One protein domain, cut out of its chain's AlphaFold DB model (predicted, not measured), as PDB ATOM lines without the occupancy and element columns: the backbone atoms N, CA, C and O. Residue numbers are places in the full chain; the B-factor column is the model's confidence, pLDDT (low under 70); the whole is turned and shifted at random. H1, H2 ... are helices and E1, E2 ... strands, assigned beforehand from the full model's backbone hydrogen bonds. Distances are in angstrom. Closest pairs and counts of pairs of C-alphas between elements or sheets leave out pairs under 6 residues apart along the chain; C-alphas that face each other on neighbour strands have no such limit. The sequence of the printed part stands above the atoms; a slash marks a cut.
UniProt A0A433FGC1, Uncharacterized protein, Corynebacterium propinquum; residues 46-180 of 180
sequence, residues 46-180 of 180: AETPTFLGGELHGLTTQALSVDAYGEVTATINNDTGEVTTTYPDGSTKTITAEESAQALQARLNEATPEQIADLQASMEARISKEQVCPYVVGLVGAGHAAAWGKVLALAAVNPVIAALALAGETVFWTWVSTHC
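This is residues 46 to 180 of the 180 residues of an uncharacterized protein of Corynebacterium propinquum (UniProt A0A433FGC1). A twisted sheet of four strands makes a wall, and H5 packs on one of its faces, between the sheet and the other helices. H1 rises from the end of E4 and crosses H4 and H5 on the far side of H5 from the sheet; H3 follows beyond them, and H2, with no contact to the sheet, lies at the far end, while H6 comes back from H5 to the end of E1. The printed part has 135 residues, with four named strands followed by six named helices; the sheet has the order E1, E2, E3, E4 and is antiparallel throughout, and the class is mixed, helices and strands. It forms two layers, helices on one face of a sheet, with H1, H5 and H6 on that face. The whole is compact and rounded, with a radius of gyration of the C-alphas of 14.1 A and spans of 38 by 34 by 28 A.

Residues 46 to 58 hold no named element. E1 is residues 59 to 66, 22.7 A long, and begins at C-alpha 59 at (-54.355, 56.681, -19.224). E2 is residues 70 to 77, 23.4 A long; E3, residues 82 to 86, measures 13.4 A and E4, residues 92 to 96, 13.6 A. H1, residues 97 to 109, is 18.2 A long and begins at C-alpha 97 at (-57.190, 47.136, -10.712). H2 is residues 113 to 125, 18.5 A long. H3 is residues 133 to 141, 12.1 A; H4 is residues 148 to 157, 14.2 A; H5 is residues 159 to 167, 12.3 A. H6, residues 169 to 179, is 15.1 A long and ends at C-alpha 179 at (-35.142, 43.060, -11.526).

The strands form a meander, each the antiparallel neighbour of the one before, and each successive pair is a hairpin. Within hydrogen-bond range are N 62 and O 74 of E1 and E2, 2.9 A, N 75 and O 84 of E2 and E3, 2.8 A, and N 83 and O 95 of E3 and E4, 2.7 A. H5 is on the sheet at a height of 6.6 A, over E2 and, only just, with 3 C-alphas, over E3; it runs slantwise to the strands, at 55 degrees to E2 on the local plane. The closest C-alphas of E2 and H5 are those of Ala 74 and Val 160, 5.1 A. H1, on the same face as H5, lies over E4 at a height of 11.3 A and stands up from the sheet at 65 degrees. H1 touches H5 at a steep tilt of 59 degrees, the same way, closest at the C-alphas of Ser 100 and Ala 162, 5.0 A. H1 touches H4 at a steep tilt of 64 degrees, opposite ways, closest at the C-alphas of Ala 101 and Leu 152, 5.1 A. H4 only grazes the sheet, with residues 155 to 157; H4 and H5 touch only at the corner, and only just, with 3 pairs of C-alphas within 8 A, the closest those of Ala 155 and Ala 162, 5.3 A. H3 and H4 form a helical hairpin at a shallow tilt of 8 degrees and only just touch, with 3 such pairs, the closest those of Tyr 135 and Leu 154, 6.8 A. H6 is on the sheet and touches H5, closest at the C-alphas of Leu 164 and Phe 172, 5.2 A. H2 is not on the sheet; it touches H3, closest at the C-alphas of Leu 119 and Val 137, 6.3 A, and with residues 115 to 119 alone it touches H6. H2 is apart from H1, H4 and H5. Every O i to N i+4 pair is within hydrogen-bond range in H1, H3, H4, H5 and H6, and 7 of 9 are in H2.

The two C-alphas farthest apart are those of Gly 58 and Glu 114, 39.0 A. The printed part has no cut and ends at residue 180, the chain's last. No link is long; those from H2 to H3 and from H3 to H4 are short, the others tight. The mean pLDDT of the printed part is 76.9, and 36 residues are under 70, among them residues 122 to 132 and 137 to 157.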
ATOM      1  N   ALA A  46     -51.672  64.039  -6.926       72.56
ATOM      2  CA  ALA A  46     -51.508  64.164  -8.378       72.56
ATOM      3  C   ALA A  46     -50.964  62.897  -9.066       72.56
ATOM      4  O   ALA A  46     -51.069  62.766 -10.280       72.56
ATOM      5  N   GLU A  47     -50.385  61.963  -8.308       71.62
ATOM      6  CA  GLU A  47     -49.897  60.665  -8.804       71.62
ATOM      7  C   GLU A  47     -50.835  59.516  -8.418       71.62
ATOM      8  O   GLU A  47     -50.625  58.370  -8.814       71.62
ATOM      9  N   THR A  48     -51.876  59.813  -7.639       74.88
ATOM     10  CA  THR A  48     -52.870  58.833  -7.214       74.88
ATOM     11  C   THR A  48     -54.030  58.827  -8.210       74.88
ATOM     12  O   THR A  48     -54.634  59.879  -8.426       74.88
ATOM     13  N   PRO A  49     -54.386  57.673  -8.800       81.44
ATOM     14  CA  PRO A  49     -55.537  57.559  -9.692       81.44
ATOM     15  C   PRO A  49     -56.846  58.061  -9.078       81.44
ATOM     16  O   PRO A  49     -57.132  57.813  -7.902       81.44
ATOM     17  N   THR A  50     -57.680  58.718  -9.880       85.75
ATOM     18  CA  THR A  50     -58.996  59.214  -9.455       85.75
ATOM     19  C   THR A  50     -59.920  58.116  -8.948       85.75
ATOM     20  O   THR A  50     -60.634  58.337  -7.971       85.75
ATOM     21  N   PHE A  51     -59.873  56.908  -9.518       81.44
ATOM     22  CA  PHE A  51     -60.671  55.785  -9.007       81.44
ATOM     23  C   PHE A  51     -60.299  55.380  -7.564       81.44
ATOM     24  O   PHE A  51     -61.097  54.749  -6.874       81.44
ATOM     25  N   LEU A  52     -59.111  55.777  -7.088       77.50
ATOM     26  CA  LEU A  52     -58.654  55.621  -5.703       77.50
ATOM     27  C   LEU A  52     -58.835  56.890  -4.851       77.50
ATOM     28  O   LEU A  52     -58.373  56.935  -3.711       77.50
ATOM     29  N   GLY A  53     -59.503  57.919  -5.378       77.31
ATOM     30  CA  GLY A  53     -59.736  59.193  -4.694       77.31
ATOM     31  C   GLY A  53     -58.614  60.226  -4.846       77.31
ATOM     32  O   GLY A  53     -58.581  61.178  -4.069       77.31
ATOM     33  N   GLY A  54     -57.701  60.042  -5.807       80.62
ATOM     34  CA  GLY A  54     -56.679  61.031  -6.164       80.62
ATOM     35  C   GLY A  54     -57.066  61.950  -7.331       80.62
ATOM     36  O   GLY A  54     -58.228  62.026  -7.731       80.62
ATOM     37  N   GLU A  55     -56.080  62.655  -7.885       85.19
ATOM     38  CA  GLU A  55     -56.247  63.667  -8.943       85.19
ATOM     39  C   GLU A  55     -55.681  63.223 -10.306       85.19
ATOM     40  O   GLU A  55     -55.757  63.970 -11.284       85.19
ATOM     41  N   LEU A  56     -55.099  62.023 -10.396       82.44
ATOM     42  CA  LEU A  56     -54.562  61.505 -11.652       82.44
ATOM     43  C   LEU A  56     -55.696  60.960 -12.534       82.44
ATOM     44  O   LEU A  56     -56.348  59.979 -12.182       82.44
ATOM     45  N   HIS A  57     -55.868  61.568 -13.707       88.56
ATOM     46  CA  HIS A  57     -56.878  61.222 -14.714       88.56
ATOM     47  C   HIS A  57     -56.255  60.581 -15.965       88.56
ATOM     48  O   HIS A  57     -55.036  60.606 -16.161       88.56
ATOM     49  N   GLY A  58     -57.084  60.042 -16.861       90.00
ATOM     50  CA  GLY A  58     -56.653  59.569 -18.175       90.00
ATOM     51  C   GLY A  58     -55.956  58.210 -18.139       90.00
ATOM     52  O   GLY A  58     -56.257  57.368 -17.299       90.00
ATOM     53  N   LEU A  59     -55.042  57.967 -19.082       90.12
ATOM     54  CA  LEU A  59     -54.355  56.681 -19.224       90.12
ATOM     55  C   LEU A  59     -52.905  56.777 -18.742       90.12
ATOM     56  O   LEU A  59     -52.163  57.647 -19.195       90.12
ATOM     57  N   THR A  60     -52.490  55.842 -17.890       86.38
ATOM     58  CA  THR A  60     -51.086  55.643 -17.508       86.38
ATOM     59  C   THR A  60     -50.582  54.349 -18.125       86.38
ATOM     60  O   THR A  60     -51.115  53.279 -17.837       86.38
ATOM     61  N   THR A  61     -49.531  54.430 -18.937       87.31
ATOM     62  CA  THR A  61     -48.900  53.264 -19.567       87.31
ATOM     63  C   THR A  61     -47.520  53.034 -18.976       87.31
ATOM     64  O   THR A  61     -46.724  53.963 -18.851       87.31
ATOM     65  N   GLN A  62     -47.227  51.784 -18.638       84.56
ATOM     66  CA  GLN A  62     -45.908  51.333 -18.219       84.56
ATOM     67  C   GLN A  62     -45.516  50.114 -19.050       84.56
ATOM     68  O   GLN A  62     -46.363  49.297 -19.408       84.56
ATOM     69  N   ALA A  63     -44.229  50.002 -19.362       86.25
ATOM     70  CA  ALA A  63     -43.664  48.889 -20.107       86.25
ATOM     71  C   ALA A  63     -42.410  48.384 -19.399       86.25
ATOM     72  O   ALA A  63     -41.662  49.162 -18.802       86.25
ATOM     73  N   LEU A  64     -42.195  47.077 -19.456       82.75
ATOM     74  CA  LEU A  64     -41.086  46.409 -18.797       82.75
ATOM     75  C   LEU A  64     -40.682  45.176 -19.595       82.75
ATOM     76  O   LEU A  64     -41.522  44.366 -19.979       82.75
ATOM     77  N   SER A  65     -39.380  45.000 -19.781       82.19
ATOM     78  CA  SER A  65     -38.822  43.784 -20.366       82.19
ATOM     79  C   SER A  65     -38.497  42.760 -19.284       82.19
ATOM     80  O   SER A  65     -37.793  43.071 -18.331       82.19
ATOM     81  N   VAL A  66     -38.971  41.529 -19.452       80.56
ATOM     82  CA  VAL A  66     -38.601  40.389 -18.608       80.56
ATOM     83  C   VAL A  66     -37.663  39.484 -19.395       80.56
ATOM     84  O   VAL A  66     -37.958  39.119 -20.536       80.56
ATOM     85  N   ASP A  67     -36.531  39.121 -18.788       78.69
ATOM     86  CA  ASP A  67     -35.539  38.269 -19.444       78.69
ATOM     87  C   ASP A  67     -36.154  36.927 -19.866       78.69
ATOM     88  O   ASP A  67     -36.966  36.347 -19.144       78.69
ATOM     89  N   ALA A  68     -35.803  36.469 -21.069       81.00
ATOM     90  CA  ALA A  68     -36.350  35.278 -21.729       81.00
ATOM     91  C   ALA A  68     -37.886  35.230 -21.948       81.00
ATOM     92  O   ALA A  68     -38.368  34.272 -22.553       81.00
ATOM     93  N   TYR A  69     -38.650  36.243 -21.523       82.06
ATOM     94  CA  TYR A  69     -40.107  36.316 -21.700       82.06
ATOM     95  C   TYR A  69     -40.524  37.407 -22.699       82.06
ATOM     96  O   TYR A  69     -41.394  37.164 -23.530       82.06
ATOM     97  N   GLY A  70     -39.862  38.568 -22.684       86.44
ATOM     98  CA  GLY A  70     -40.130  39.690 -23.590       86.44
ATOM     99  C   GLY A  70     -40.750  40.904 -22.892       86.44
ATOM    100  O   GLY A  70     -40.762  40.993 -21.664       86.44
ATOM    101  N   GLU A  71     -41.229  41.868 -23.681       88.62
ATOM    102  CA  GLU A  71     -41.816  43.111 -23.170       88.62
ATOM    103  C   GLU A  71     -43.290  42.935 -22.789       88.62
ATOM    104  O   GLU A  71     -44.111  42.479 -23.584       88.62
ATOM    105  N   VAL A  72     -43.624  43.341 -21.567       87.31
ATOM    106  CA  VAL A  72     -44.992  43.449 -21.068       87.31
ATOM    107  C   VAL A  72     -45.337  44.922 -20.955       87.31
ATOM    108  O   VAL A  72     -44.635  45.676 -20.280       87.31
ATOM    109  N   THR A  73     -46.440  45.323 -21.577       89.12
ATOM    110  CA  THR A  73     -46.972  46.685 -21.472       89.12
ATOM    111  C   THR A  73     -48.309  46.651 -20.754       89.12
ATOM    112  O   THR A  73     -49.191  45.893 -21.140       89.12
ATOM    113  N   ALA A  74     -48.493  47.480 -19.732       88.75
ATOM    114  CA  ALA A  74     -49.761  47.615 -19.029       88.75
ATOM    115  C   ALA A  74     -50.223  49.072 -19.047       88.75
ATOM    116  O   ALA A  74     -49.456  49.987 -18.750       88.75
ATOM    117  N   THR A  75     -51.486  49.278 -19.399       90.12
ATOM    118  CA  THR A  75     -52.140  50.585 -19.418       90.12
ATOM    119  C   THR A  75     -53.295  50.575 -18.438       90.12
ATOM    120  O   THR A  75     -54.196  49.756 -18.584       90.12
ATOM    121  N   ILE A  76     -53.288  51.484 -17.468       88.62
ATOM    122  CA  ILE A  76     -54.407  51.694 -16.552       88.62
ATOM    123  C   ILE A  76     -55.178  52.954 -16.934       88.62
ATOM    124  O   ILE A  76     -54.589  53.991 -17.234       88.62
ATOM    125  N   ASN A  77     -56.502  52.862 -16.915       91.31
ATOM    126  CA  ASN A  77     -57.396  54.006 -16.915       91.31
ATOM    127  C   ASN A  77     -57.537  54.515 -15.476       91.31
ATOM    128  O   ASN A  77     -58.142  53.854 -14.635       91.31
ATOM    129  N   ASN A  78     -56.968  55.683 -15.185       86.50
ATOM    130  CA  ASN A  78     -56.934  56.250 -13.839       86.50
ATOM    131  C   ASN A  78     -58.308  56.765 -13.366       86.50
ATOM    132  O   ASN A  78     -58.498  56.991 -12.171       86.50
ATOM    133  N   ASP A  79     -59.273  56.913 -14.275       88.62
ATOM    134  CA  ASP A  79     -60.645  57.297 -13.949       88.62
ATOM    135  C   ASP A  79     -61.498  56.087 -13.541       88.62
ATOM    136  O   ASP A  79     -62.334  56.197 -12.645       88.62
ATOM    137  N   THR A  80     -61.294  54.930 -14.183       89.31
ATOM    138  CA  THR A  80     -62.142  53.735 -13.995       89.31
ATOM    139  C   THR A  80     -61.461  52.581 -13.263       89.31
ATOM    140  O   THR A  80     -62.145  51.680 -12.786       89.31
ATOM    141  N   GLY A  81     -60.131  52.578 -13.188       85.19
ATOM    142  CA  GLY A  81     -59.344  51.461 -12.671       85.19
ATOM    143  C   GLY A  81     -59.252  50.267 -13.626       85.19
ATOM    144  O   GLY A  81     -58.860  49.185 -13.201       85.19
ATOM    145  N   GLU A  82     -59.614  50.418 -14.901       91.38
ATOM    146  CA  GLU A  82     -59.452  49.355 -15.899       91.38
ATOM    147  C   GLU A  82     -57.983  49.234 -16.328       91.38
ATOM    148  O   GLU A  82     -57.365  50.218 -16.726       91.38
ATOM    149  N   VAL A  83     -57.427  48.027 -16.266       89.81
ATOM    150  CA  VAL A  83     -56.049  47.692 -16.632       89.81
ATOM    151  C   VAL A  83     -56.055  46.821 -17.881       89.81
ATOM    152  O   VAL A  83     -56.568  45.704 -17.872       89.81
ATOM    153  N   THR A  84     -55.443  47.315 -18.952       92.44
ATOM    154  CA  THR A  84     -55.195  46.570 -20.187       92.44
ATOM    155  C   THR A  84     -53.723  46.198 -20.288       92.44
ATOM    156  O   THR A  84     -52.857  47.062 -20.416       92.44
ATOM    157  N   THR A  85     -53.450  44.901 -20.280       92.00
ATOM    158  CA  THR A  85     -52.121  44.316 -20.450       92.00
ATOM    159  C   THR A  85     -51.944  43.830 -21.879       92.00
ATOM    160  O   THR A  85     -52.828  43.168 -22.415       92.00
ATOM    161  N   THR A  86     -50.794  44.122 -22.475       92.56
ATOM    162  CA  THR A  86     -50.307  43.564 -23.738       92.56
ATOM    163  C   THR A  86     -49.085  42.704 -23.447       92.56
ATOM    164  O   THR A  86     -48.122  43.178 -22.838       92.56
ATOM    165  N   TYR A  87     -49.148  41.440 -23.855       90.94
ATOM    166  CA  TYR A  87     -48.095  40.451 -23.654       90.94
ATOM    167  C   TYR A  87     -47.142  40.389 -24.863       90.94
ATOM    168  O   TYR A  87     -47.495  40.859 -25.949       90.94
ATOM    169  N   PRO A  88     -45.950  39.777 -24.714       89.44
ATOM    170  CA  PRO A  88     -44.952  39.691 -25.785       89.44
ATOM    171  C   PRO A  88     -45.438  38.985 -27.060       89.44
ATOM    172  O   PRO A  88     -44.928  39.240 -28.148       89.44
ATOM    173  N   ASP A  89     -46.428  38.099 -26.940       89.25
ATOM    174  CA  ASP A  89     -47.064  37.403 -28.064       89.25
ATOM    175  C   ASP A  89     -48.085  38.278 -28.824       89.25
ATOM    176  O   ASP A  89     -48.694  37.827 -29.795       89.25
ATOM    177  N   GLY A  90     -48.269  39.529 -28.393       88.50
ATOM    178  CA  GLY A  90     -49.235  40.479 -28.931       88.50
ATOM    179  C   GLY A  90     -50.660  40.278 -28.416       88.50
ATOM    180  O   GLY A  90     -51.549  41.040 -28.800       88.50
ATOM    181  N   SER A  91     -50.907  39.282 -27.559       92.75
ATOM    182  CA  SER A  91     -52.212  39.100 -26.930       92.75
ATOM    183  C   SER A  91     -52.483  40.208 -25.915       92.75
ATOM    184  O   SER A  91     -51.570  40.747 -25.282       92.75
ATOM    185  N   THR A  92     -53.759  40.561 -25.759       92.94
ATOM    186  CA  THR A  92     -54.193  41.564 -24.788       92.94
ATOM    187  C   THR A  92     -55.200  40.989 -23.807       92.94
ATOM    188  O   THR A  92     -55.997  40.107 -24.135       92.94
ATOM    189  N   LYS A  93     -55.161  41.496 -22.577       92.19
ATOM    190  CA  LYS A  93     -56.102  41.144 -21.518       92.19
ATOM    191  C   LYS A  93     -56.494  42.396 -20.754       92.19
ATOM    192  O   LYS A  93     -55.624  43.145 -20.322       92.19
ATOM    193  N   THR A  94     -57.792  42.574 -20.546       92.94
ATOM    194  CA  THR A  94     -58.342  43.694 -19.786       92.94
ATOM    195  C   THR A  94     -59.015  43.166 -18.530       92.94
ATOM    196  O   THR A  94     -59.844  42.261 -18.614       92.94
ATOM    197  N   ILE A  95     -58.623  43.700 -17.377       90.38
ATOM    198  CA  ILE A  95     -59.210  43.405 -16.066       90.38
ATOM    199  C   ILE A  95     -59.250  44.676 -15.220       90.38
ATOM    200  O   ILE A  95     -58.701  45.703 -15.599       90.38
ATOM    201  N   THR A  96     -59.858  44.623 -14.047       88.81
ATOM    202  CA  THR A  96     -59.846  45.736 -13.092       88.81
ATOM    203  C   THR A  96     -58.547  45.792 -12.278       88.81
ATOM    204  O   THR A  96     -57.827  44.798 -12.118       88.81
ATOM    205  N   ALA A  97     -58.253  46.957 -11.699       82.38
ATOM    206  CA  ALA A  97     -57.190  47.136 -10.712       82.38
ATOM    207  C   ALA A  97     -57.410  46.255  -9.466       82.38
ATOM    208  O   ALA A  97     -56.449  45.823  -8.829       82.38
ATOM    209  N   GLU A  98     -58.667  45.926  -9.149       81.75
ATOM    210  CA  GLU A  98     -59.013  45.000  -8.068       81.75
ATOM    211  C   GLU A  98     -58.610  43.560  -8.381       81.75
ATOM    212  O   GLU A  98     -57.942  42.913  -7.577       81.75
ATOM    213  N   GLU A  99     -58.948  43.067  -9.569       84.88
ATOM    214  CA  GLU A  99     -58.540  41.734 -10.025       84.88
ATOM    215  C   GLU A  99     -57.015  41.640 -10.196       84.88
ATOM    216  O   GLU A  99     -56.395  40.630  -9.862       84.88
ATOM    217  N   SER A 100     -56.393  42.726 -10.652       82.75
ATOM    218  CA  SER A 100     -54.940  42.902 -10.718       82.75
ATOM    219  C   SER A 100     -54.283  42.751  -9.341       82.75
ATOM    220  O   SER A 100     -53.301  42.022  -9.181       82.75
ATOM    221  N   ALA A 101     -54.859  43.389  -8.321       79.31
ATOM    222  CA  ALA A 101     -54.407  43.268  -6.942       79.31
ATOM    223  C   ALA A 101     -54.640  41.860  -6.366       79.31
ATOM    224  O   ALA A 101     -53.780  41.355  -5.647       79.31
ATOM    225  N   GLN A 102     -55.748  41.195  -6.713       82.12
ATOM    226  CA  GLN A 102     -55.998  39.789  -6.352       82.12
ATOM    227  C   GLN A 102     -54.940  38.853  -6.918       82.12
ATOM    228  O   GLN A 102     -54.412  38.017  -6.182       82.12
ATOM    229  N   ALA A 103     -54.585  39.017  -8.192       83.56
ATOM    230  CA  ALA A 103     -53.535  38.222  -8.808       83.56
ATOM    231  C   ALA A 103     -52.195  38.423  -8.092       83.56
ATOM    232  O   ALA A 103     -51.535  37.443  -7.744       83.56
ATOM    233  N   LEU A 104     -51.830  39.676  -7.801       80.12
ATOM    234  CA  LEU A 104     -50.605  39.988  -7.074       80.12
ATOM    235  C   LEU A 104     -50.605  39.389  -5.663       80.12
ATOM    236  O   LEU A 104     -49.640  38.734  -5.279       80.12
ATOM    237  N   GLN A 105     -51.693  39.548  -4.909       78.69
ATOM    238  CA  GLN A 105     -51.799  38.977  -3.567       78.69
ATOM    239  C   GLN A 105     -51.684  37.449  -3.589       78.69
ATOM    240  O   GLN A 105     -50.976  36.884  -2.759       78.69
ATOM    241  N   ALA A 106     -52.328  36.776  -4.546       82.81
ATOM    242  CA  ALA A 106     -52.216  35.328  -4.696       82.81
ATOM    243  C   ALA A 106     -50.764  34.891  -4.952       82.81
ATOM    244  O   ALA A 106     -50.293  33.957  -4.309       82.81
ATOM    245  N   ARG A 107     -50.021  35.603  -5.816       82.88
ATOM    246  CA  ARG A 107     -48.596  35.310  -6.062       82.88
ATOM    247  C   ARG A 107     -47.747  35.454  -4.802       82.88
ATOM    248  O   ARG A 107     -46.880  34.625  -4.557       82.88
ATOM    249  N   LEU A 108     -48.006  36.488  -4.002       78.69
ATOM    250  CA  LEU A 108     -47.269  36.726  -2.762       78.69
ATOM    251  C   LEU A 108     -47.607  35.700  -1.671       78.69
ATOM    252  O   LEU A 108     -46.716  35.301  -0.929       78.69
ATOM    253  N   ASN A 109     -48.859  35.242  -1.595       79.56
ATOM    254  CA  ASN A 109     -49.282  34.211  -0.640       79.56
ATOM    255  C   ASN A 109     -48.710  32.821  -0.961       79.56
ATOM    256  O   ASN A 109     -48.591  31.978  -0.075       79.56
ATOM    257  N   GLU A 110     -48.397  32.567  -2.228       82.19
ATOM    258  CA  GLU A 110     -47.808  31.309  -2.696       82.19
ATOM    259  C   GLU A 110     -46.268  31.341  -2.699       82.19
ATOM    260  O   GLU A 110     -45.633  30.337  -3.013       82.19
ATOM    261  N   ALA A 111     -45.659  32.472  -2.326       82.19
ATOM    262  CA  ALA A 111     -44.212  32.651  -2.303       82.19
ATOM    263  C   ALA A 111     -43.521  31.705  -1.309       82.19
ATOM    264  O   ALA A 111     -43.940  31.559  -0.157       82.19
ATOM    265  N   THR A 112     -42.396  31.117  -1.717       84.38
ATOM    266  CA  THR A 112     -41.555  30.337  -0.807       84.38
ATOM    267  C   THR A 112     -40.768  31.254   0.138       84.38
ATOM    268  O   THR A 112     -40.483  32.409  -0.194       84.38
ATOM    269  N   PRO A 113     -40.338  30.755   1.314       81.56
ATOM    270  CA  PRO A 113     -39.466  31.520   2.204       81.56
ATOM    271  C   PRO A 113     -38.159  31.973   1.539       81.56
ATOM    272  O   PRO A 113     -37.667  33.051   1.850       81.56
ATOM    273  N   GLU A 114     -37.619  31.173   0.614       82.44
ATOM    274  CA  GLU A 114     -36.415  31.512  -0.157       82.44
ATOM    275  C   GLU A 114     -36.681  32.679  -1.115       82.44
ATOM    276  O   GLU A 114     -35.937  33.652  -1.101       82.44
ATOM    277  N   GLN A 115     -37.794  32.656  -1.855       81.69
ATOM    278  CA  GLN A 115     -38.200  33.762  -2.735       81.69
ATOM    279  C   GLN A 115     -38.423  35.066  -1.960       81.69
ATOM    280  O   GLN A 115     -38.065  36.148  -2.423       81.69
ATOM    281  N   ILE A 116     -39.006  34.961  -0.765       76.94
ATOM    282  CA  ILE A 116     -39.192  36.088   0.151       76.94
ATOM    283  C   ILE A 116     -37.837  36.630   0.628       76.94
ATOM    284  O   ILE A 116     -37.636  37.845   0.621       76.94
ATOM    285  N   ALA A 117     -36.914  35.751   1.024       77.56
ATOM    286  CA  ALA A 117     -35.587  36.134   1.493       77.56
ATOM    287  C   ALA A 117     -34.744  36.773   0.380       77.56
ATOM    288  O   ALA A 117     -34.115  37.801   0.620       77.56
ATOM    289  N   ASP A 118     -34.786  36.226  -0.835       75.25
ATOM    290  CA  ASP A 118     -34.101  36.784  -2.002       75.25
ATOM    291  C   ASP A 118     -34.652  38.170  -2.340       75.25
ATOM    292  O   ASP A 118     -33.886  39.117  -2.515       75.25
ATOM    293  N   LEU A 119     -35.980  38.325  -2.341       72.38
ATOM    294  CA  LEU A 119     -36.633  39.615  -2.547       72.38
ATOM    295  C   LEU A 119     -36.217  40.637  -1.471       72.38
ATOM    296  O   LEU A 119     -35.945  41.790  -1.795       72.38
ATOM    297  N   GLN A 120     -36.112  40.234  -0.205       69.69
ATOM    298  CA  GLN A 120     -35.642  41.100   0.883       69.69
ATOM    299  C   GLN A 120     -34.160  41.469   0.753       69.69
ATOM    300  O   GLN A 120     -33.821  42.648   0.835       69.69
ATOM    301  N   ALA A 121     -33.286  40.497   0.486       71.44
ATOM    302  CA  ALA A 121     -31.854  40.720   0.278       71.44
ATOM    303  C   ALA A 121     -31.593  41.666  -0.902       71.44
ATOM    304  O   ALA A 121     -30.668  42.482  -0.890       71.44
ATOM    305  N   SER A 122     -32.458  41.598  -1.908       65.12
ATOM    306  CA  SER A 122     -32.401  42.463  -3.070       65.12
ATOM    307  C   SER A 122     -32.619  43.953  -2.754       65.12
ATOM    308  O   SER A 122     -31.998  44.817  -3.379       65.12
ATOM    309  N   MET A 123     -33.375  44.270  -1.693       61.03
ATOM    310  CA  MET A 123     -33.531  45.644  -1.198       61.03
ATOM    311  C   MET A 123     -32.226  46.223  -0.651       61.03
ATOM    312  O   MET A 123     -31.935  47.398  -0.859       61.03
ATOM    313  N   GLU A 124     -31.451  45.415   0.075       61.66
ATOM    314  CA  GLU A 124     -30.224  45.859   0.746       61.66
ATOM    315  C   GLU A 124     -29.078  46.073  -0.250       61.66
ATOM    316  O   GLU A 124     -28.200  46.910  -0.038       61.66
ATOM    317  N   ALA A 125     -29.101  45.339  -1.365       59.88
ATOM    318  CA  ALA A 125     -28.047  45.359  -2.370       59.88
ATOM    319  C   ALA A 125     -28.146  46.522  -3.376       59.88
ATOM    320  O   ALA A 125     -27.197  46.741  -4.135       59.88
ATOM    321  N   ARG A 126     -29.266  47.265  -3.446       53.47
ATOM    322  CA  ARG A 126     -29.528  48.185  -4.571       53.47
ATOM    323  C   ARG A 126     -29.672  49.647  -4.160       53.47
ATOM    324  O   ARG A 126     -30.709  50.099  -3.705       53.47
ATOM    325  N   ILE A 127     -28.618  50.407  -4.458       47.84
ATOM    326  CA  ILE A 127     -28.538  51.871  -4.320       47.84
ATOM    327  C   ILE A 127     -29.206  52.624  -5.507       47.84
ATOM    328  O   ILE A 127     -29.237  53.847  -5.508       47.84
ATOM    329  N   SER A 128     -29.767  51.947  -6.525       51.00
ATOM    330  CA  SER A 128     -30.406  52.623  -7.687       51.00
ATOM    331  C   SER A 128     -31.332  51.728  -8.530       51.00
ATOM    332  O   SER A 128     -31.072  51.479  -9.704       51.00
ATOM    333  N   LYS A 129     -32.404  51.177  -7.950       43.19
ATOM    334  CA  LYS A 129     -33.496  50.630  -8.777       43.19
ATOM    335  C   LYS A 129     -34.816  51.249  -8.376       43.19
ATOM    336  O   LYS A 129     -35.428  50.904  -7.366       43.19
ATOM    337  N   GLU A 130     -35.197  52.225  -9.176       55.34
ATOM    338  CA  GLU A 130     -36.289  53.134  -8.922       55.34
ATOM    339  C   GLU A 130     -37.637  52.394  -9.001       55.34
ATOM    340  O   GLU A 130     -37.997  51.763  -9.991       55.34
ATOM    341  N   GLN A 131     -38.384  52.503  -7.903       58.59
ATOM    342  CA  GLN A 131     -39.847  52.473  -7.836       58.59
ATOM    343  C   GLN A 131     -40.622  51.178  -8.125       58.59
ATOM    344  O   GLN A 131     -41.842  51.237  -8.158       58.59
ATOM    345  N   VAL A 132     -40.017  50.000  -8.281       63.41
ATOM    346  CA  VAL A 132     -40.828  48.773  -8.497       63.41
ATOM    347  C   VAL A 132     -40.623  47.754  -7.380       63.41
ATOM    348  O   VAL A 132     -41.575  47.309  -6.738       63.41
ATOM    349  N   CYS A 133     -39.368  47.463  -7.057       70.38
ATOM    350  CA  CYS A 133     -39.018  46.458  -6.058       70.38
ATOM    351  C   CYS A 133     -39.364  46.838  -4.612       70.38
ATOM    352  O   CYS A 133     -39.921  45.982  -3.923       70.38
ATOM    353  N   PRO A 134     -39.183  48.096  -4.152       64.69
ATOM    354  CA  PRO A 134     -39.613  48.493  -2.809       64.69
ATOM    355  C   PRO A 134     -41.099  48.220  -2.547       64.69
ATOM    356  O   PRO A 134     -41.480  47.880  -1.428       64.69
ATOM    357  N   TYR A 135     -41.938  48.317  -3.581       65.94
ATOM    358  CA  TYR A 135     -43.365  48.079  -3.440       65.94
ATOM    359  C   TYR A 135     -43.716  46.595  -3.300       65.94
ATOM    360  O   TYR A 135     -44.525  46.247  -2.443       65.94
ATOM    361  N   VAL A 136     -43.093  45.713  -4.094       70.12
ATOM    362  CA  VAL A 136     -43.308  44.259  -3.978       70.12
ATOM    363  C   VAL A 136     -42.799  43.757  -2.629       70.12
ATOM    364  O   VAL A 136     -43.501  43.018  -1.940       70.12
ATOM    365  N   VAL A 137     -41.622  44.218  -2.186       67.19
ATOM    366  CA  VAL A 137     -41.067  43.770  -0.900       67.19
ATOM    367  C   VAL A 137     -41.837  44.337   0.289       67.19
ATOM    368  O   VAL A 137     -42.042  43.638   1.281       67.19
ATOM    369  N   GLY A 138     -42.332  45.574   0.188       62.06
ATOM    370  CA  GLY A 138     -43.182  46.178   1.213       62.06
ATOM    371  C   GLY A 138     -44.451  45.367   1.498       62.06
ATOM    372  O   GLY A 138     -44.929  45.361   2.633       62.06
ATOM    373  N   LEU A 139     -44.974  44.641   0.502       63.06
ATOM    374  CA  LEU A 139     -46.103  43.725   0.683       63.06
ATOM    375  C   LEU A 139     -45.699  42.419   1.377       63.06
ATOM    376  O   LEU A 139     -46.451  41.920   2.210       63.06
ATOM    377  N   VAL A 140     -44.503  41.902   1.096       63.72
ATOM    378  CA  VAL A 140     -43.977  40.683   1.729       63.72
ATOM    379  C   VAL A 140     -43.591  40.919   3.196       63.72
ATOM    380  O   VAL A 140     -43.916  40.114   4.068       63.72
ATOM    381  N   GLY A 141     -42.943  42.049   3.501       53.38
ATOM    382  CA  GLY A 141     -42.482  42.393   4.852       53.38
ATOM    383  C   GLY A 141     -43.593  42.800   5.828       53.38
ATOM    384  O   GLY A 141     -43.431  42.656   7.037       53.38
ATOM    385  N   ALA A 142     -44.743  43.267   5.334       53.53
ATOM    386  CA  ALA A 142     -45.874  43.670   6.175       53.53
ATOM    387  C   ALA A 142     -46.743  42.484   6.660       53.53
ATOM    388  O   ALA A 142     -47.770  42.688   7.312       53.53
ATOM    389  N   GLY A 143     -46.308  41.248   6.387       46.09
ATOM    390  CA  GLY A 143     -47.039  40.020   6.675       46.09
ATOM    391  C   GLY A 143     -48.203  39.803   5.708       46.09
ATOM    392  O   GLY A 143     -48.758  40.749   5.153       46.09
ATOM    393  N   HIS A 144     -48.634  38.546   5.566       48.09
ATOM    394  CA  HIS A 144     -49.770  38.107   4.730       48.09
ATOM    395  C   HIS A 144     -51.114  38.826   5.030       48.09
ATOM    396  O   HIS A 144     -52.115  38.584   4.364       48.09
ATOM    397  N   ALA A 145     -51.154  39.702   6.041       44.81
ATOM    398  CA  ALA A 145     -52.317  40.467   6.481       44.81
ATOM    399  C   ALA A 145     -52.255  41.972   6.134       44.81
ATOM    400  O   ALA A 145     -53.166  42.715   6.505       44.81
ATOM    401  N   ALA A 146     -51.205  42.453   5.457       49.69
ATOM    402  CA  ALA A 146     -51.112  43.857   5.068       49.69
ATOM    403  C   ALA A 146     -52.292  44.257   4.170       49.69
ATOM    404  O   ALA A 146     -52.587  43.606   3.170       49.69
ATOM    405  N   ALA A 147     -52.972  45.329   4.586       56.50
ATOM    406  CA  ALA A 147     -54.275  45.759   4.102       56.50
ATOM    407  C   ALA A 147     -54.399  45.690   2.577       56.50
ATOM    408  O   ALA A 147     -53.596  46.290   1.868       56.50
ATOM    409  N   TRP A 148     -55.458  45.038   2.096       58.31
ATOM    410  CA  TRP A 148     -55.924  45.028   0.703       58.31
ATOM    411  C   TRP A 148     -55.715  46.360  -0.040       58.31
ATOM    412  O   TRP A 148     -55.301  46.370  -1.195       58.31
ATOM    413  N   GLY A 149     -55.902  47.489   0.652       56.88
ATOM    414  CA  GLY A 149     -55.646  48.828   0.120       56.88
ATOM    415  C   GLY A 149     -54.210  49.085  -0.362       56.88
ATOM    416  O   GLY A 149     -54.034  49.820  -1.323       56.88
ATOM    417  N   LYS A 150     -53.178  48.468   0.230       63.72
ATOM    418  CA  LYS A 150     -51.780  48.592  -0.229       63.72
ATOM    419  C   LYS A 150     -51.520  47.816  -1.515       63.72
ATOM    420  O   LYS A 150     -50.798  48.306  -2.376       63.72
ATOM    421  N   VAL A 151     -52.109  46.626  -1.648       64.56
ATOM    422  CA  VAL A 151     -51.984  45.813  -2.868       64.56
ATOM    423  C   VAL A 151     -52.740  46.477  -4.019       64.56
ATOM    424  O   VAL A 151     -52.217  46.562  -5.125       64.56
ATOM    425  N   LEU A 152     -53.926  47.028  -3.738       62.19
ATOM    426  CA  LEU A 152     -54.706  47.831  -4.684       62.19
ATOM    427  C   LEU A 152     -53.963  49.092  -5.118       62.19
ATOM    428  O   LEU A 152     -53.831  49.340  -6.311       62.19
ATOM    429  N   ALA A 153     -53.428  49.857  -4.163       63.91
ATOM    430  CA  ALA A 153     -52.634  51.038  -4.470       63.91
ATOM    431  C   ALA A 153     -51.404  50.686  -5.315       63.91
ATOM    432  O   ALA A 153     -51.065  51.423  -6.232       63.91
ATOM    433  N   LEU A 154     -50.767  49.540  -5.063       67.56
ATOM    434  CA  LEU A 154     -49.644  49.092  -5.875       67.56
ATOM    435  C   LEU A 154     -50.064  48.706  -7.296       67.56
ATOM    436  O   LEU A 154     -49.452  49.172  -8.250       67.56
ATOM    437  N   ALA A 155     -51.111  47.897  -7.446       66.12
ATOM    438  CA  ALA A 155     -51.636  47.535  -8.762       66.12
ATOM    439  C   ALA A 155     -52.070  48.773  -9.568       66.12
ATOM    440  O   ALA A 155     -51.962  48.787 -10.790       66.12
ATOM    441  N   ALA A 156     -52.526  49.822  -8.881       62.72
ATOM    442  CA  ALA A 156     -52.940  51.076  -9.488       62.72
ATOM    443  C   ALA A 156     -51.767  51.980  -9.896       62.72
ATOM    444  O   ALA A 156     -51.772  52.548 -10.984       62.72
ATOM    445  N   VAL A 157     -50.760  52.114  -9.031       66.25
ATOM    446  CA  VAL A 157     -49.587  52.973  -9.269       66.25
ATOM    447  C   VAL A 157     -48.582  52.293 -10.206       66.25
ATOM    448  O   VAL A 157     -47.865  52.961 -10.949       66.25
ATOM    449  N   ASN A 158     -48.546  50.960 -10.217       75.12
ATOM    450  CA  ASN A 158     -47.710  50.169 -11.107       75.12
ATOM    451  C   ASN A 158     -48.511  49.011 -11.740       75.12
ATOM    452  O   ASN A 158     -48.433  47.864 -11.281       75.12
ATOM    453  N   PRO A 159     -49.269  49.288 -12.819       75.31
ATOM    454  CA  PRO A 159     -50.069  48.279 -13.506       75.31
ATOM    455  C   PRO A 159     -49.224  47.154 -14.114       75.31
ATOM    456  O   PRO A 159     -49.742  46.064 -14.345       75.31
ATOM    457  N   VAL A 160     -47.922  47.364 -14.339       81.94
ATOM    458  CA  VAL A 160     -47.043  46.327 -14.890       81.94
ATOM    459  C   VAL A 160     -46.722  45.240 -13.866       81.94
ATOM    460  O   VAL A 160     -46.706  44.070 -14.234       81.94
ATOM    461  N   ILE A 161     -46.546  45.561 -12.579       78.00
ATOM    462  CA  ILE A 161     -46.365  44.528 -11.537       78.00
ATOM    463  C   ILE A 161     -47.575  43.589 -11.505       78.00
ATOM    464  O   ILE A 161     -47.431  42.366 -11.449       78.00
ATOM    465  N   ALA A 162     -48.778  44.159 -11.564       77.12
ATOM    466  CA  ALA A 162     -49.997  43.371 -11.635       77.12
ATOM    467  C   ALA A 162     -50.079  42.553 -12.932       77.12
ATOM    468  O   ALA A 162     -50.415  41.369 -12.893       77.12
ATOM    469  N   ALA A 163     -49.717  43.147 -14.071       84.06
ATOM    470  CA  ALA A 163     -49.645  42.449 -15.349       84.06
ATOM    471  C   ALA A 163     -48.711  41.231 -15.303       84.06
ATOM    472  O   ALA A 163     -49.057  40.171 -15.828       84.06
ATOM    473  N   LEU A 164     -47.566  41.350 -14.628       84.50
ATOM    474  CA  LEU A 164     -46.632  40.249 -14.414       84.50
ATOM    475  C   LEU A 164     -47.214  39.157 -13.518       84.50
ATOM    476  O   LEU A 164     -47.068  37.976 -13.823       84.50
ATOM    477  N   ALA A 165     -47.922  39.528 -12.450       82.81
ATOM    478  CA  ALA A 165     -48.604  38.555 -11.603       82.81
ATOM    479  C   ALA A 165     -49.671  37.758 -12.381       82.81
ATOM    480  O   ALA A 165     -49.857  36.565 -12.132       82.81
ATOM    481  N   LEU A 166     -50.333  38.388 -13.358       83.56
ATOM    482  CA  LEU A 166     -51.284  37.737 -14.268       83.56
ATOM    483  C   LEU A 166     -50.612  36.890 -15.352       83.56
ATOM    484  O   LEU A 166     -51.237  35.952 -15.844       83.56
ATOM    485  N   ALA A 167     -49.385  37.237 -15.752       85.06
ATOM    486  CA  ALA A 167     -48.603  36.488 -16.737       85.06
ATOM    487  C   ALA A 167     -48.238  35.079 -16.235       85.06
ATOM    488  O   ALA A 167     -48.017  34.170 -17.033       85.06
ATOM    489  N   GLY A 168     -48.211  34.897 -14.913       84.25
ATOM    490  CA  GLY A 168     -48.023  33.614 -14.251       84.25
ATOM    491  C   GLY A 168     -46.883  33.638 -13.239       84.25
ATOM    492  O   GLY A 168     -46.055  34.546 -13.210       84.25
ATOM    493  N   GLU A 169     -46.837  32.601 -12.407       84.56
ATOM    494  CA  GLU A 169     -45.866  32.469 -11.318       84.56
ATOM    495  C   GLU A 169     -44.415  32.507 -11.813       84.56
ATOM    496  O   GLU A 169     -43.612  33.283 -11.302       84.56
ATOM    497  N   THR A 170     -44.081  31.717 -12.839       85.62
ATOM    498  CA  THR A 170     -42.716  31.659 -13.378       85.62
ATOM    499  C   THR A 170     -42.261  33.020 -13.892       85.62
ATOM    500  O   THR A 170     -41.168  33.460 -13.563       85.62
ATOM    501  N   VAL A 171     -43.112  33.720 -14.645       85.69
ATOM    502  CA  VAL A 171     -42.786  35.034 -15.217       85.69
ATOM    503  C   VAL A 171     -42.580  36.067 -14.115       85.69
ATOM    504  O   VAL A 171     -41.589  36.795 -14.129       85.69
ATOM    505  N   PHE A 172     -43.487  36.099 -13.135       85.62
ATOM    506  CA  PHE A 172     -43.406  37.013 -12.003       85.62
ATOM    507  C   PHE A 172     -42.111  36.813 -11.206       85.62
ATOM    508  O   PHE A 172     -41.396  37.781 -10.957       85.62
ATOM    509  N   TRP A 173     -41.756  35.571 -10.863       84.25
ATOM    510  CA  TRP A 173     -40.547  35.300 -10.081       84.25
ATOM    511  C   TRP A 173     -39.250  35.425 -10.879       84.25
ATOM    512  O   TRP A 173     -38.248  35.860 -10.319       84.25
ATOM    513  N   THR A 174     -39.250  35.114 -12.178       85.75
ATOM    514  CA  THR A 174     -38.115  35.417 -13.066       85.75
ATOM    515  C   THR A 174     -37.885  36.919 -13.156       85.75
ATOM    516  O   THR A 174     -36.744  37.379 -13.107       85.75
ATOM    517  N   TRP A 175     -38.954  37.708 -13.255       84.12
ATOM    518  CA  TRP A 175     -38.831  39.154 -13.198       84.12
ATOM    519  C   TRP A 175     -38.283  39.606 -11.841       84.12
ATOM    520  O   TRP A 175     -37.287  40.322 -11.821       84.12
ATOM    521  N   VAL A 176     -38.851  39.139 -10.724       79.31
ATOM    522  CA  VAL A 176     -38.358  39.467  -9.376       79.31
ATOM    523  C   VAL A 176     -36.864  39.152  -9.241       79.31
ATOM    524  O   VAL A 176     -36.104  40.020  -8.826       79.31
ATOM    525  N   SER A 177     -36.408  37.965  -9.645       76.75
ATOM    526  CA  SER A 177     -35.003  37.563  -9.480       76.75
ATOM    527  C   SER A 177     -34.024  38.358 -10.353       76.75
ATOM    528  O   SER A 177     -32.866  38.544  -9.982       76.75
ATOM    529  N   THR A 178     -34.473  38.861 -11.505       73.12
ATOM    530  CA  THR A 178     -33.639  39.646 -12.430       73.12
ATOM    531  C   THR A 178     -33.710  41.152 -12.158       73.12
ATOM    532  O   THR A 178     -32.740  41.887 -12.380       73.12
ATOM    533  N   HIS A 179     -34.840  41.636 -11.645       71.88
ATOM    534  CA  HIS A 179     -35.142  43.060 -11.526       71.88
ATOM    535  C   HIS A 179     -35.164  43.589 -10.098       71.88
ATOM    536  O   HIS A 179     -34.996  44.802  -9.959       71.88
ATOM    537  N   CYS A 180     -35.220  42.735  -9.067       69.56
ATOM    538  CA  CYS A 180     -35.181  43.152  -7.658       69.56
ATOM    539  C   CYS A 180     -33.850  42.950  -6.956       69.56
ATOM    540  O   CYS A 180     -33.148  41.986  -7.322       69.56
TER     541      CYS A 180